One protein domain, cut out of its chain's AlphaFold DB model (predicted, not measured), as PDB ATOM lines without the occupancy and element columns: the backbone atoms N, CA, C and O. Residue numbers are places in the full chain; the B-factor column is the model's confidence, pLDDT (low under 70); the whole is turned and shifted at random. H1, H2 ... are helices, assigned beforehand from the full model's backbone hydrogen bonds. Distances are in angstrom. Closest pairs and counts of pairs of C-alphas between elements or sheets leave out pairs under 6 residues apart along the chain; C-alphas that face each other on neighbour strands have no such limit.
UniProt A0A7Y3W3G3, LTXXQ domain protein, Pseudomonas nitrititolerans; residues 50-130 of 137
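What this domain is: This is residues 50 to 130 of the 137 residues of the protein "LTXXQ domain protein" of Pseudomonas nitrititolerans (UniProt A0A7Y3W3G3). Three long helices are joined end to end in an open frame: H1 meets H2 at one corner, and H2 and H3 make a narrow V from the other. The middle is empty. The printed part has 81 residues with helices H1, H2, H3 in that order and no named strand, all helix; it is only just loose, close to extended, with a radius of gyration of the C-alphas of 17.4 A and spans of 42 by 41 by 29 A.

How they stand to each other: Start with H1, residues 50 to 71, and go on to H2, residues 76 to 100: they are close but not clearly touching, closest at the C-alphas of Leu 71 and Arg 79, 7.5 A, at a steep tilt of 56 degrees, opposite ways. H3, residues 103 to 130, is close to H2 but not clearly touching, closest at C-alphas of Arg 98 and Gln 106, 6.0 A, at a shallow tilt of 31 degrees, opposite ways. H1 and H3 are apart. Every O i to N i+4 pair is within hydrogen-bond range in H1 and H3, and 20 of 21 in H2.

Where its parts are: Find C-alpha 50 at (39.568, -23.868, -51.213); H1 runs 31.8 A from there. H2 runs 36.6 A, and H3 40.5 A to C-alpha 130 at (50.339, -39.292, -31.990).

The domain as a whole: The C-alphas farthest apart, of Asp 51 and Ala 103, are 45.3 A apart. Both links are tight, the printed part has no cut, and no printed residue is under 70 in pLDDT.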
ATOM      1  N   ARG A  50      39.144 -23.359 -52.529       90.88
ATOM      2  CA  ARG A  50      39.568 -23.868 -51.213       90.88
ATOM      3  C   ARG A  50      38.443 -24.667 -50.563       90.88
ATOM      4  O   ARG A  50      38.683 -25.791 -50.119       90.88
ATOM      5  N   ASP A  51      37.241 -24.110 -50.539       92.88
ATOM      6  CA  ASP A  51      36.095 -24.719 -49.870       92.88
ATOM      7  C   ASP A  51      35.647 -25.987 -50.604       92.88
ATOM      8  O   ASP A  51      35.436 -27.023 -49.977       92.88
ATOM      9  N   MET A  52      35.671 -25.975 -51.940       89.44
ATOM     10  CA  MET A  52      35.463 -27.171 -52.758       89.44
ATOM     11  C   MET A  52      36.485 -28.268 -52.433       89.44
ATOM     12  O   MET A  52      36.122 -29.427 -52.234       89.44
ATOM     13  N   ARG A  53      37.777 -27.922 -52.323       88.31
ATOM     14  CA  ARG A  53      38.818 -28.894 -51.951       88.31
ATOM     15  C   ARG A  53      38.570 -29.488 -50.563       88.31
ATOM     16  O   ARG A  53      38.808 -30.681 -50.372       88.31
ATOM     17  N   LYS A  54      38.104 -28.676 -49.609       92.94
ATOM     18  CA  LYS A  54      37.735 -29.134 -48.266       92.94
ATOM     19  C   LYS A  54      36.567 -30.121 -48.329       92.94
ATOM     20  O   LYS A  54      36.720 -31.234 -47.833       92.94
ATOM     21  N   LEU A  55      35.479 -29.762 -49.014       93.38
ATOM     22  CA  LEU A  55      34.297 -30.615 -49.181       93.38
ATOM     23  C   LEU A  55      34.641 -31.955 -49.840       93.38
ATOM     24  O   LEU A  55      34.238 -33.005 -49.352       93.38
ATOM     25  N   MET A  56      35.456 -31.946 -50.896       88.62
ATOM     26  CA  MET A  56      35.908 -33.178 -51.558       88.62
ATOM     27  C   MET A  56      36.770 -34.042 -50.630       88.62
ATOM     28  O   MET A  56      36.645 -35.267 -50.610       88.62
ATOM     29  N   GLY A  57      37.637 -33.414 -49.832       90.75
ATOM     30  CA  GLY A  57      38.429 -34.109 -48.821       90.75
ATOM     31  C   GLY A  57      37.562 -34.760 -47.740       90.75
ATOM     32  O   GLY A  57      37.802 -35.908 -47.370       90.75
ATOM     33  N   GLU A  58      36.541 -34.054 -47.256       94.38
ATOM     34  CA  GLU A  58      35.576 -34.559 -46.273       94.38
ATOM     35  C   GLU A  58      34.714 -35.685 -46.847       94.38
ATOM     36  O   GLU A  58      34.558 -36.720 -46.201       94.38
ATOM     37  N   GLN A  59      34.247 -35.553 -48.091       92.44
ATOM     38  CA  GLN A  59      33.499 -36.599 -48.785       92.44
ATOM     39  C   GLN A  59      34.328 -37.884 -48.932       92.44
ATOM     40  O   GLN A  59      33.824 -38.978 -48.678       92.44
ATOM     41  N   MET A  60      35.610 -37.774 -49.301       88.62
ATOM     42  CA  MET A  60      36.498 -38.937 -49.420       88.62
ATOM     43  C   MET A  60      36.731 -39.630 -48.073       88.62
ATOM     44  O   MET A  60      36.726 -40.861 -48.016       88.62
ATOM     45  N   LYS A  61      36.898 -38.857 -46.991       93.19
ATOM     46  CA  LYS A  61      37.001 -39.400 -45.627       93.19
ATOM     47  C   LYS A  61      35.711 -40.102 -45.212       93.19
ATOM     48  O   LYS A  61      35.765 -41.262 -44.821       93.19
ATOM     49  N   SER A  62      34.564 -39.447 -45.388       94.88
ATOM     50  CA  SER A  62      33.250 -40.007 -45.060       94.88
ATOM     51  C   SER A  62      32.993 -41.316 -45.807       94.88
ATOM     52  O   SER A  62      32.610 -42.309 -45.194       94.88
ATOM     53  N   ARG A  63      33.295 -41.368 -47.112       94.12
ATOM     54  CA  ARG A  63      33.183 -42.602 -47.899       94.12
ATOM     55  C   ARG A  63      34.030 -43.727 -47.306       94.12
ATOM     56  O   ARG A  63      33.542 -44.843 -47.177       94.12
ATOM     57  N   HIS A  64      35.281 -43.436 -46.946       93.50
ATOM     58  CA  HIS A  64      36.163 -44.424 -46.329       93.50
ATOM     59  C   HIS A  64      35.616 -44.918 -44.985       93.50
ATOM     60  O   HIS A  64      35.525 -46.124 -44.785       93.50
ATOM     61  N   GLU A  65      35.196 -44.015 -44.101       95.12
ATOM     62  CA  GLU A  65      34.626 -44.366 -42.796       95.12
ATOM     63  C   GLU A  65      33.361 -45.216 -42.924       95.12
ATOM     64  O   GLU A  65      33.219 -46.211 -42.218       95.12
ATOM     65  N   ILE A  66      32.450 -44.858 -43.837       96.25
ATOM     66  CA  ILE A  66      31.234 -45.633 -44.100       96.25
ATOM     67  C   ILE A  66      31.611 -47.051 -44.518       96.25
ATOM     68  O   ILE A  66      31.122 -48.004 -43.920       96.25
ATOM     69  N   THR A  67      32.505 -47.208 -45.498       95.00
ATOM     70  CA  THR A  67      32.954 -48.531 -45.947       95.00
ATOM     71  C   THR A  67      33.598 -49.325 -44.812       95.00
ATOM     72  O   THR A  67      33.218 -50.475 -44.604       95.00
ATOM     73  N   GLN A  68      34.513 -48.723 -44.044       92.94
ATOM     74  CA  GLN A  68      35.181 -49.407 -42.932       92.94
ATOM     75  C   GLN A  68      34.185 -49.915 -41.887       92.94
ATOM     76  O   GLN A  68      34.246 -51.081 -41.521       92.94
ATOM     77  N   ARG A  69      33.167 -49.124 -41.519       95.94
ATOM     78  CA  ARG A  69      32.118 -49.565 -40.578       95.94
ATOM     79  C   ARG A  69      31.373 -50.824 -41.022       95.94
ATOM     80  O   ARG A  69      30.826 -51.530 -40.176       95.94
ATOM     81  N   TYR A  70      31.264 -51.076 -42.326       94.88
ATOM     82  CA  TYR A  70      30.667 -52.312 -42.837       94.88
ATOM     83  C   TYR A  70      31.689 -53.446 -42.936       94.88
ATOM     84  O   TYR A  70      31.339 -54.578 -42.622       94.88
ATOM     85  N   LEU A  71      32.942 -53.153 -43.296       93.06
ATOM     86  CA  LEU A  71      34.022 -54.145 -43.299       93.06
ATOM     87  C   LEU A  71      34.343 -54.664 -41.889       93.06
ATOM     88  O   LEU A  71      34.622 -55.846 -41.722       93.06
ATOM     89  N   ASP A  72      34.230 -53.824 -40.861       92.44
ATOM     90  CA  ASP A  72      34.460 -54.214 -39.464       92.44
ATOM     91  C   ASP A  72      33.449 -55.255 -38.962       92.44
ATOM     92  O   ASP A  72      33.758 -56.017 -38.045       92.44
ATOM     93  N   LYS A  73      32.265 -55.322 -39.588       95.31
ATOM     94  CA  LYS A  73      31.216 -56.311 -39.287       95.31
ATOM     95  C   LYS A  73      31.485 -57.680 -39.910       95.31
ATOM     96  O   LYS A  73      30.783 -58.628 -39.567       95.31
ATOM     97  N   LEU A  74      32.445 -57.784 -40.832       94.56
ATOM     98  CA  LEU A  74      32.798 -59.063 -41.438       94.56
ATOM     99  C   LEU A  74      33.391 -60.006 -40.375       94.56
ATOM    100  O   LEU A  74      34.176 -59.557 -39.527       94.56
ATOM    101  N   PRO A  75      33.073 -61.312 -40.433       96.56
ATOM    102  CA  PRO A  75      33.742 -62.321 -39.624       96.56
ATOM    103  C   PRO A  75      35.261 -62.270 -39.811       96.56
ATOM    104  O   PRO A  75      35.762 -61.950 -40.889       96.56
ATOM    105  N   GLU A  76      36.018 -62.631 -38.776       94.00
ATOM    106  CA  GLU A  76      37.480 -62.536 -38.816       94.00
ATOM    107  C   GLU A  76      38.102 -63.313 -39.986       94.00
ATOM    108  O   GLU A  76      38.974 -62.776 -40.668       94.00
ATOM    109  N   GLY A  77      37.601 -64.520 -40.269       95.44
ATOM    110  CA  GLY A  77      38.069 -65.331 -41.396       95.44
ATOM    111  C   GLY A  77      37.865 -64.651 -42.752       95.44
ATOM    112  O   GLY A  77      38.767 -64.667 -43.586       95.44
ATOM    113  N   GLU A  78      36.729 -63.979 -42.956       95.06
ATOM    114  CA  GLU A  78      36.455 -63.237 -44.194       95.06
ATOM    115  C   GLU A  78      37.329 -61.984 -44.310       95.06
ATOM    116  O   GLU A  78      37.849 -61.689 -45.386       95.06
ATOM    117  N   ARG A  79      37.578 -61.275 -43.199       93.81
ATOM    118  CA  ARG A  79      38.507 -60.130 -43.191       93.81
ATOM    119  C   ARG A  79      39.931 -60.553 -43.541       93.81
ATOM    120  O   ARG A  79      40.596 -59.860 -44.309       93.81
ATOM    121  N   GLN A  80      40.395 -61.679 -42.998       94.50
ATOM    122  CA  GLN A  80      41.716 -62.228 -43.309       94.50
ATOM    123  C   GLN A  80      41.804 -62.691 -44.768       94.50
ATOM    124  O   GLN A  80      42.792 -62.388 -45.437       94.50
ATOM    125  N   ALA A  81      40.766 -63.360 -45.283       96.00
ATOM    126  CA  ALA A  81      40.693 -63.759 -46.686       96.00
ATOM    127  C   ALA A  81      40.761 -62.539 -47.618       96.00
ATOM    128  O   ALA A  81      41.617 -62.494 -48.497       96.00
ATOM    129  N   MET A  82      39.962 -61.500 -47.354       95.38
ATOM    130  CA  MET A  82      39.998 -60.245 -48.111       95.38
ATOM    131  C   MET A  82      41.380 -59.575 -48.049       95.38
ATOM    132  O   MET A  82      41.906 -59.140 -49.072       95.38
ATOM    133  N   ALA A  83      41.992 -59.491 -46.863       93.38
ATOM    134  CA  ALA A  83      43.322 -58.902 -46.705       93.38
ATOM    135  C   ALA A  83      44.383 -59.667 -47.512       93.38
ATOM    136  O   ALA A  83      45.235 -59.051 -48.155       93.38
ATOM    137  N   LYS A  84      44.298 -61.001 -47.517       97.06
ATOM    138  CA  LYS A  84      45.171 -61.862 -48.312       97.06
ATOM    139  C   LYS A  84      44.948 -61.660 -49.811       97.06
ATOM    140  O   LYS A  84      45.917 -61.461 -50.531       97.06
ATOM    141  N   GLU A  85      43.704 -61.642 -50.278       96.81
ATOM    142  CA  GLU A  85      43.383 -61.412 -51.693       96.81
ATOM    143  C   GLU A  85      43.894 -60.055 -52.195       96.81
ATOM    144  O   GLU A  85      44.453 -59.959 -53.289       96.81
ATOM    145  N   LEU A  86      43.770 -59.004 -51.379       95.56
ATOM    146  CA  LEU A  86      44.325 -57.686 -51.691       95.56
ATOM    147  C   LEU A  86      45.858 -57.708 -51.763       95.56
ATOM    148  O   LEU A  86      46.433 -57.084 -52.659       95.56
ATOM    149  N   ALA A  87      46.524 -58.417 -50.848       95.50
ATOM    150  CA  ALA A  87      47.979 -58.571 -50.862       95.50
ATOM    151  C   ALA A  87      48.452 -59.342 -52.105       95.50
ATOM    152  O   ALA A  87      49.335 -58.862 -52.819       95.50
ATOM    153  N   ASP A  88      47.805 -60.466 -52.414       97.56
ATOM    154  CA  ASP A  88      48.095 -61.295 -53.586       97.56
ATOM    155  C   ASP A  88      47.870 -60.500 -54.890       97.56
ATOM    156  O   ASP A  88      48.691 -60.541 -55.810       97.56
ATOM    157  N   SER A  89      46.796 -59.704 -54.965       97.19
ATOM    158  CA  SER A  89      46.508 -58.826 -56.110       97.19
ATOM    159  C   SER A  89      47.550 -57.713 -56.285       97.19
ATOM    160  O   SER A  89      47.979 -57.433 -57.414       97.19
ATOM    161  N   LYS A  90      47.996 -57.092 -55.182       94.44
ATOM    162  CA  LYS A  90      49.060 -56.074 -55.191       94.44
ATOM    163  C   LYS A  90      50.376 -56.673 -55.684       94.44
ATOM    164  O   LYS A  90      51.008 -56.079 -56.555       94.44
ATOM    165  N   GLU A  91      50.761 -57.839 -55.171       95.44
ATOM    166  CA  GLU A  91      51.989 -58.535 -55.567       95.44
ATOM    167  C   GLU A  91      51.950 -58.944 -57.043       95.44
ATOM    168  O   GLU A  91      52.887 -58.665 -57.791       95.44
ATOM    169  N   LYS A  92      50.830 -59.507 -57.508       97.25
ATOM    170  CA  LYS A  92      50.655 -59.844 -58.926       97.25
ATOM    171  C   LYS A  92      50.833 -58.617 -59.820       97.25
ATOM    172  O   LYS A  92      51.581 -58.662 -60.792       97.25
ATOM    173  N   THR A  93      50.185 -57.508 -59.466       96.12
ATOM    174  CA  THR A  93      50.297 -56.250 -60.216       96.12
ATOM    175  C   THR A  93      51.736 -55.731 -60.211       96.12
ATOM    176  O   THR A  93      52.233 -55.287 -61.243       96.12
ATOM    177  N   HIS A  94      52.432 -55.819 -59.075       94.69
ATOM    178  CA  HIS A  94      53.839 -55.440 -58.952       94.69
ATOM    179  C   HIS A  94      54.739 -56.267 -59.885       94.69
ATOM    180  O   HIS A  94      55.552 -55.706 -60.623       94.69
ATOM    181  N   GLN A  95      54.549 -57.588 -59.924       96.44
ATOM    182  CA  GLN A  95      55.281 -58.481 -60.824       96.44
ATOM    183  C   GLN A  95      54.975 -58.200 -62.297       96.44
ATOM    184  O   GLN A  95      55.888 -58.182 -63.120       96.44
ATOM    185  N   ASP A  96      53.709 -57.969 -62.640       97.12
ATOM    186  CA  ASP A  96      53.308 -57.677 -64.015       97.12
ATOM    187  C   ASP A  96      53.865 -56.329 -64.491       97.12
ATOM    188  O   ASP A  96      54.355 -56.243 -65.615       97.12
ATOM    189  N   ILE A  97      53.917 -55.310 -63.622       95.62
ATOM    190  CA  ILE A  97      54.629 -54.058 -63.915       95.62
ATOM    191  C   ILE A  97      56.111 -54.342 -64.147       95.62
ATOM    192  O   ILE A  97      56.657 -53.906 -65.156       95.62
ATOM    193  N   ARG A  98      56.762 -55.109 -63.263       95.94
ATOM    194  CA  ARG A  98      58.190 -55.427 -63.386       95.94
ATOM    195  C   ARG A  98      58.527 -56.066 -64.738       95.94
ATOM    196  O   ARG A  98      59.531 -55.697 -65.342       95.94
ATOM    197  N   LYS A  99      57.685 -56.980 -65.236       97.06
ATOM    198  CA  LYS A  99      57.864 -57.648 -66.543       97.06
ATOM    199  C   LYS A  99      57.853 -56.679 -67.730       97.06
ATOM    200  O   LYS A  99      58.436 -56.998 -68.759       97.06
ATOM    201  N   LEU A 100      57.201 -55.521 -67.602       97.62
ATOM    202  CA  LEU A 100      57.144 -54.490 -68.646       97.62
ATOM    203  C   LEU A 100      58.364 -53.555 -68.638       97.62
ATOM    204  O   LEU A 100      58.530 -52.765 -69.567       97.62
ATOM    205  N   LEU A 101      59.197 -53.610 -67.595       97.50
ATOM    206  CA  LEU A 101      60.326 -52.707 -67.391       97.50
ATOM    207  C   LEU A 101      61.648 -53.349 -67.816       97.50
ATOM    208  O   LEU A 101      61.873 -54.545 -67.614       97.50
ATOM    209  N   ASN A 102      62.563 -52.532 -68.338       97.56
ATOM    210  CA  ASN A 102      63.947 -52.951 -68.572       97.56
ATOM    211  C   ASN A 102      64.746 -53.037 -67.250       97.56
ATOM    212  O   ASN A 102      64.274 -52.611 -66.198       97.56
ATOM    213  N   ALA A 103      65.969 -53.576 -67.286       96.75
ATOM    214  CA  ALA A 103      66.755 -53.841 -66.073       96.75
ATOM    215  C   ALA A 103      67.033 -52.590 -65.212       96.75
ATOM    216  O   ALA A 103      66.959 -52.655 -63.984       96.75
ATOM    217  N   GLU A 104      67.318 -51.445 -65.835       96.19
ATOM    218  CA  GLU A 104      67.566 -50.193 -65.113       96.19
ATOM    219  C   GLU A 104      66.282 -49.658 -64.460       96.19
ATOM    220  O   GLU A 104      66.278 -49.295 -63.282       96.19
ATOM    221  N   GLN A 105      65.167 -49.695 -65.191       97.00
ATOM    222  CA  GLN A 105      63.854 -49.296 -64.689       97.00
ATOM    223  C   GLN A 105      63.365 -50.206 -63.558       97.00
ATOM    224  O   GLN A 105      62.796 -49.710 -62.591       97.00
ATOM    225  N   GLN A 106      63.612 -51.519 -63.637       96.56
ATOM    226  CA  GLN A 106      63.284 -52.455 -62.558       96.56
ATOM    227  C   GLN A 106      64.020 -52.093 -61.267       96.56
ATOM    228  O   GLN A 106      63.399 -52.037 -60.211       96.56
ATOM    229  N   LYS A 107      65.319 -51.775 -61.350       96.31
ATOM    230  CA  LYS A 107      66.102 -51.355 -60.183       96.31
ATOM    231  C   LYS A 107      65.526 -50.088 -59.541       96.31
ATOM    232  O   LYS A 107      65.362 -50.041 -58.325       96.31
ATOM    233  N   GLN A 108      65.189 -49.081 -60.350       96.12
ATOM    234  CA  GLN A 108      64.574 -47.842 -59.856       96.12
ATOM    235  C   GLN A 108      63.192 -48.089 -59.241       96.12
ATOM    236  O   GLN A 108      62.852 -47.502 -58.213       96.12
ATOM    237  N   PHE A 109      62.399 -48.960 -59.860       95.75
ATOM    238  CA  PHE A 109      61.074 -49.336 -59.390       95.75
ATOM    239  C   PHE A 109      61.136 -50.047 -58.033       95.75
ATOM    240  O   PHE A 109      60.445 -49.634 -57.103       95.75
ATOM    241  N   ASP A 110      62.023 -51.032 -57.886       94.56
ATOM    242  CA  ASP A 110      62.245 -51.758 -56.631       94.56
ATOM    243  C   ASP A 110      62.723 -50.820 -55.513       94.56
ATOM    244  O   ASP A 110      62.228 -50.867 -54.383       94.56
ATOM    245  N   GLU A 111      63.659 -49.918 -55.823       95.62
ATOM    246  CA  GLU A 111      64.163 -48.933 -54.866       95.62
ATOM    247  C   GLU A 111      63.059 -47.959 -54.430       95.62
ATOM    248  O   GLU A 111      62.918 -47.657 -53.240       95.62
ATOM    249  N   PHE A 112      62.244 -47.482 -55.374       94.06
ATOM    250  CA  PHE A 112      61.099 -46.632 -55.066       94.06
ATOM    251  C   PHE A 112      60.086 -47.364 -54.184       94.06
ATOM    252  O   PHE A 112      59.623 -46.801 -53.189       94.06
ATOM    253  N   HIS A 113      59.779 -48.622 -54.500       90.81
ATOM    254  CA  HIS A 113      58.886 -49.447 -53.696       90.81
ATOM    255  C   HIS A 113      59.396 -49.617 -52.265       90.81
ATOM    256  O   HIS A 113      58.648 -49.340 -51.327       90.81
ATOM    257  N   SER A 114      60.674 -49.956 -52.092       93.81
ATOM    258  CA  SER A 114      61.313 -50.064 -50.777       93.81
ATOM    259  C   SER A 114      61.228 -48.752 -49.983       93.81
ATOM    260  O   SER A 114      60.758 -48.736 -48.842       93.81
ATOM    261  N   LYS A 115      61.553 -47.611 -50.609       94.88
ATOM    262  CA  LYS A 115      61.432 -46.282 -49.976       94.88
ATOM    263  C   LYS A 115      59.997 -45.959 -49.561       94.88
ATOM    264  O   LYS A 115      59.780 -45.318 -48.534       94.88
ATOM    265  N   MET A 116      59.010 -46.359 -50.360       90.31
ATOM    266  CA  MET A 116      57.603 -46.131 -50.038       90.31
ATOM    267  C   MET A 116      57.128 -47.001 -48.874       90.31
ATOM    268  O   MET A 116      56.369 -46.504 -48.045       90.31
ATOM    269  N   GLU A 117      57.570 -48.255 -48.779       91.38
ATOM    270  CA  GLU A 117      57.260 -49.118 -47.632       91.38
ATOM    271  C   GLU A 117      57.914 -48.598 -46.342       91.38
ATOM    272  O   GLU A 117      57.227 -48.487 -45.326       91.38
ATOM    273  N   ALA A 118      59.167 -48.131 -46.392       93.38
ATOM    274  CA  ALA A 118      59.815 -47.474 -45.250       93.38
ATOM    275  C   ALA A 118      59.026 -46.242 -44.767       93.38
ATOM    276  O   ALA A 118      58.669 -46.141 -43.596       93.38
ATOM    277  N   LYS A 119      58.625 -45.352 -45.687       93.56
ATOM    278  CA  LYS A 119      57.790 -44.181 -45.357       93.56
ATOM    279  C   LYS A 119      56.422 -44.553 -44.783       93.56
ATOM    280  O   LYS A 119      55.859 -43.794 -43.991       93.56
ATOM    281  N   ARG A 120      55.833 -45.673 -45.217       90.94
ATOM    282  CA  ARG A 120      54.570 -46.178 -44.654       90.94
ATOM    283  C   ARG A 120      54.774 -46.677 -43.227       90.94
ATOM    284  O   ARG A 120      53.952 -46.336 -42.380       90.94
ATOM    285  N   ALA A 121      55.852 -47.417 -42.971       92.88
ATOM    286  CA  ALA A 121      56.208 -47.890 -41.638       92.88
ATOM    287  C   ALA A 121      56.453 -46.717 -40.673       92.88
ATOM    288  O   ALA A 121      55.774 -46.624 -39.653       92.88
ATOM    289  N   GLU A 122      57.290 -45.747 -41.057       93.75
ATOM    290  CA  GLU A 122      57.545 -44.531 -40.266       93.75
ATOM    291  C   GLU A 122      56.255 -43.755 -39.971       93.75
ATOM    292  O   GLU A 122      55.997 -43.322 -38.846       93.75
ATOM    293  N   ARG A 123      55.388 -43.593 -40.979       93.31
ATOM    294  CA  ARG A 123      54.093 -42.929 -40.788       93.31
ATOM    295  C   ARG A 123      53.198 -43.706 -39.825       93.31
ATOM    296  O   ARG A 123      52.479 -43.073 -39.056       93.31
ATOM    297  N   ALA A 124      53.199 -45.035 -39.879       93.19
ATOM    298  CA  ALA A 124      52.413 -45.859 -38.968       93.19
ATOM    299  C   ALA A 124      52.901 -45.706 -37.519       93.19
ATOM    300  O   ALA A 124      52.079 -45.534 -36.622       93.19
ATOM    301  N   GLU A 125      54.216 -45.688 -37.295       92.75
ATOM    302  CA  GLU A 125      54.813 -45.411 -35.983       92.75
ATOM    303  C   GLU A 125      54.454 -44.010 -35.481       92.75
ATOM    304  O   GLU A 125      53.984 -43.852 -34.355       92.75
ATOM    305  N   PHE A 126      54.567 -42.995 -36.342       94.94
ATOM    306  CA  PHE A 126      54.184 -41.628 -35.999       94.94
ATOM    307  C   PHE A 126      52.699 -41.505 -35.629       94.94
ATOM    308  O   PHE A 126      52.351 -40.802 -34.682       94.94
ATOM    309  N   LEU A 127      51.805 -42.183 -36.358       91.81
ATOM    310  CA  LEU A 127      50.375 -42.190 -36.046       91.81
ATOM    311  C   LEU A 127      50.086 -42.868 -34.702       91.81
ATOM    312  O   LEU A 127      49.251 -42.359 -33.956       91.81
ATOM    313  N   LYS A 128      50.791 -43.960 -34.373       93.56
ATOM    314  CA  LYS A 128      50.699 -44.609 -33.055       93.56
ATOM    315  C   LYS A 128      51.156 -43.666 -31.941       93.56
ATOM    316  O   LYS A 128      50.383 -43.414 -31.022       93.56
ATOM    317  N   TRP A 129      52.339 -43.062 -32.075       94.44
ATOM    318  CA  TRP A 129      52.843 -42.063 -31.122       94.44
ATOM    319  C   TRP A 129      51.864 -40.900 -30.936       94.44
ATOM    320  O   TRP A 129      51.591 -40.476 -29.813       94.44
ATOM    321  N   LYS A 130      51.303 -40.389 -32.037       93.00
ATOM    322  CA  LYS A 130      50.339 -39.292 -31.990       93.00
ATOM    323  C   LYS A 130      49.072 -39.698 -31.235       93.00
ATOM    324  O   LYS A 130      48.606 -38.917 -30.416       93.00
TER     325      LYS A 130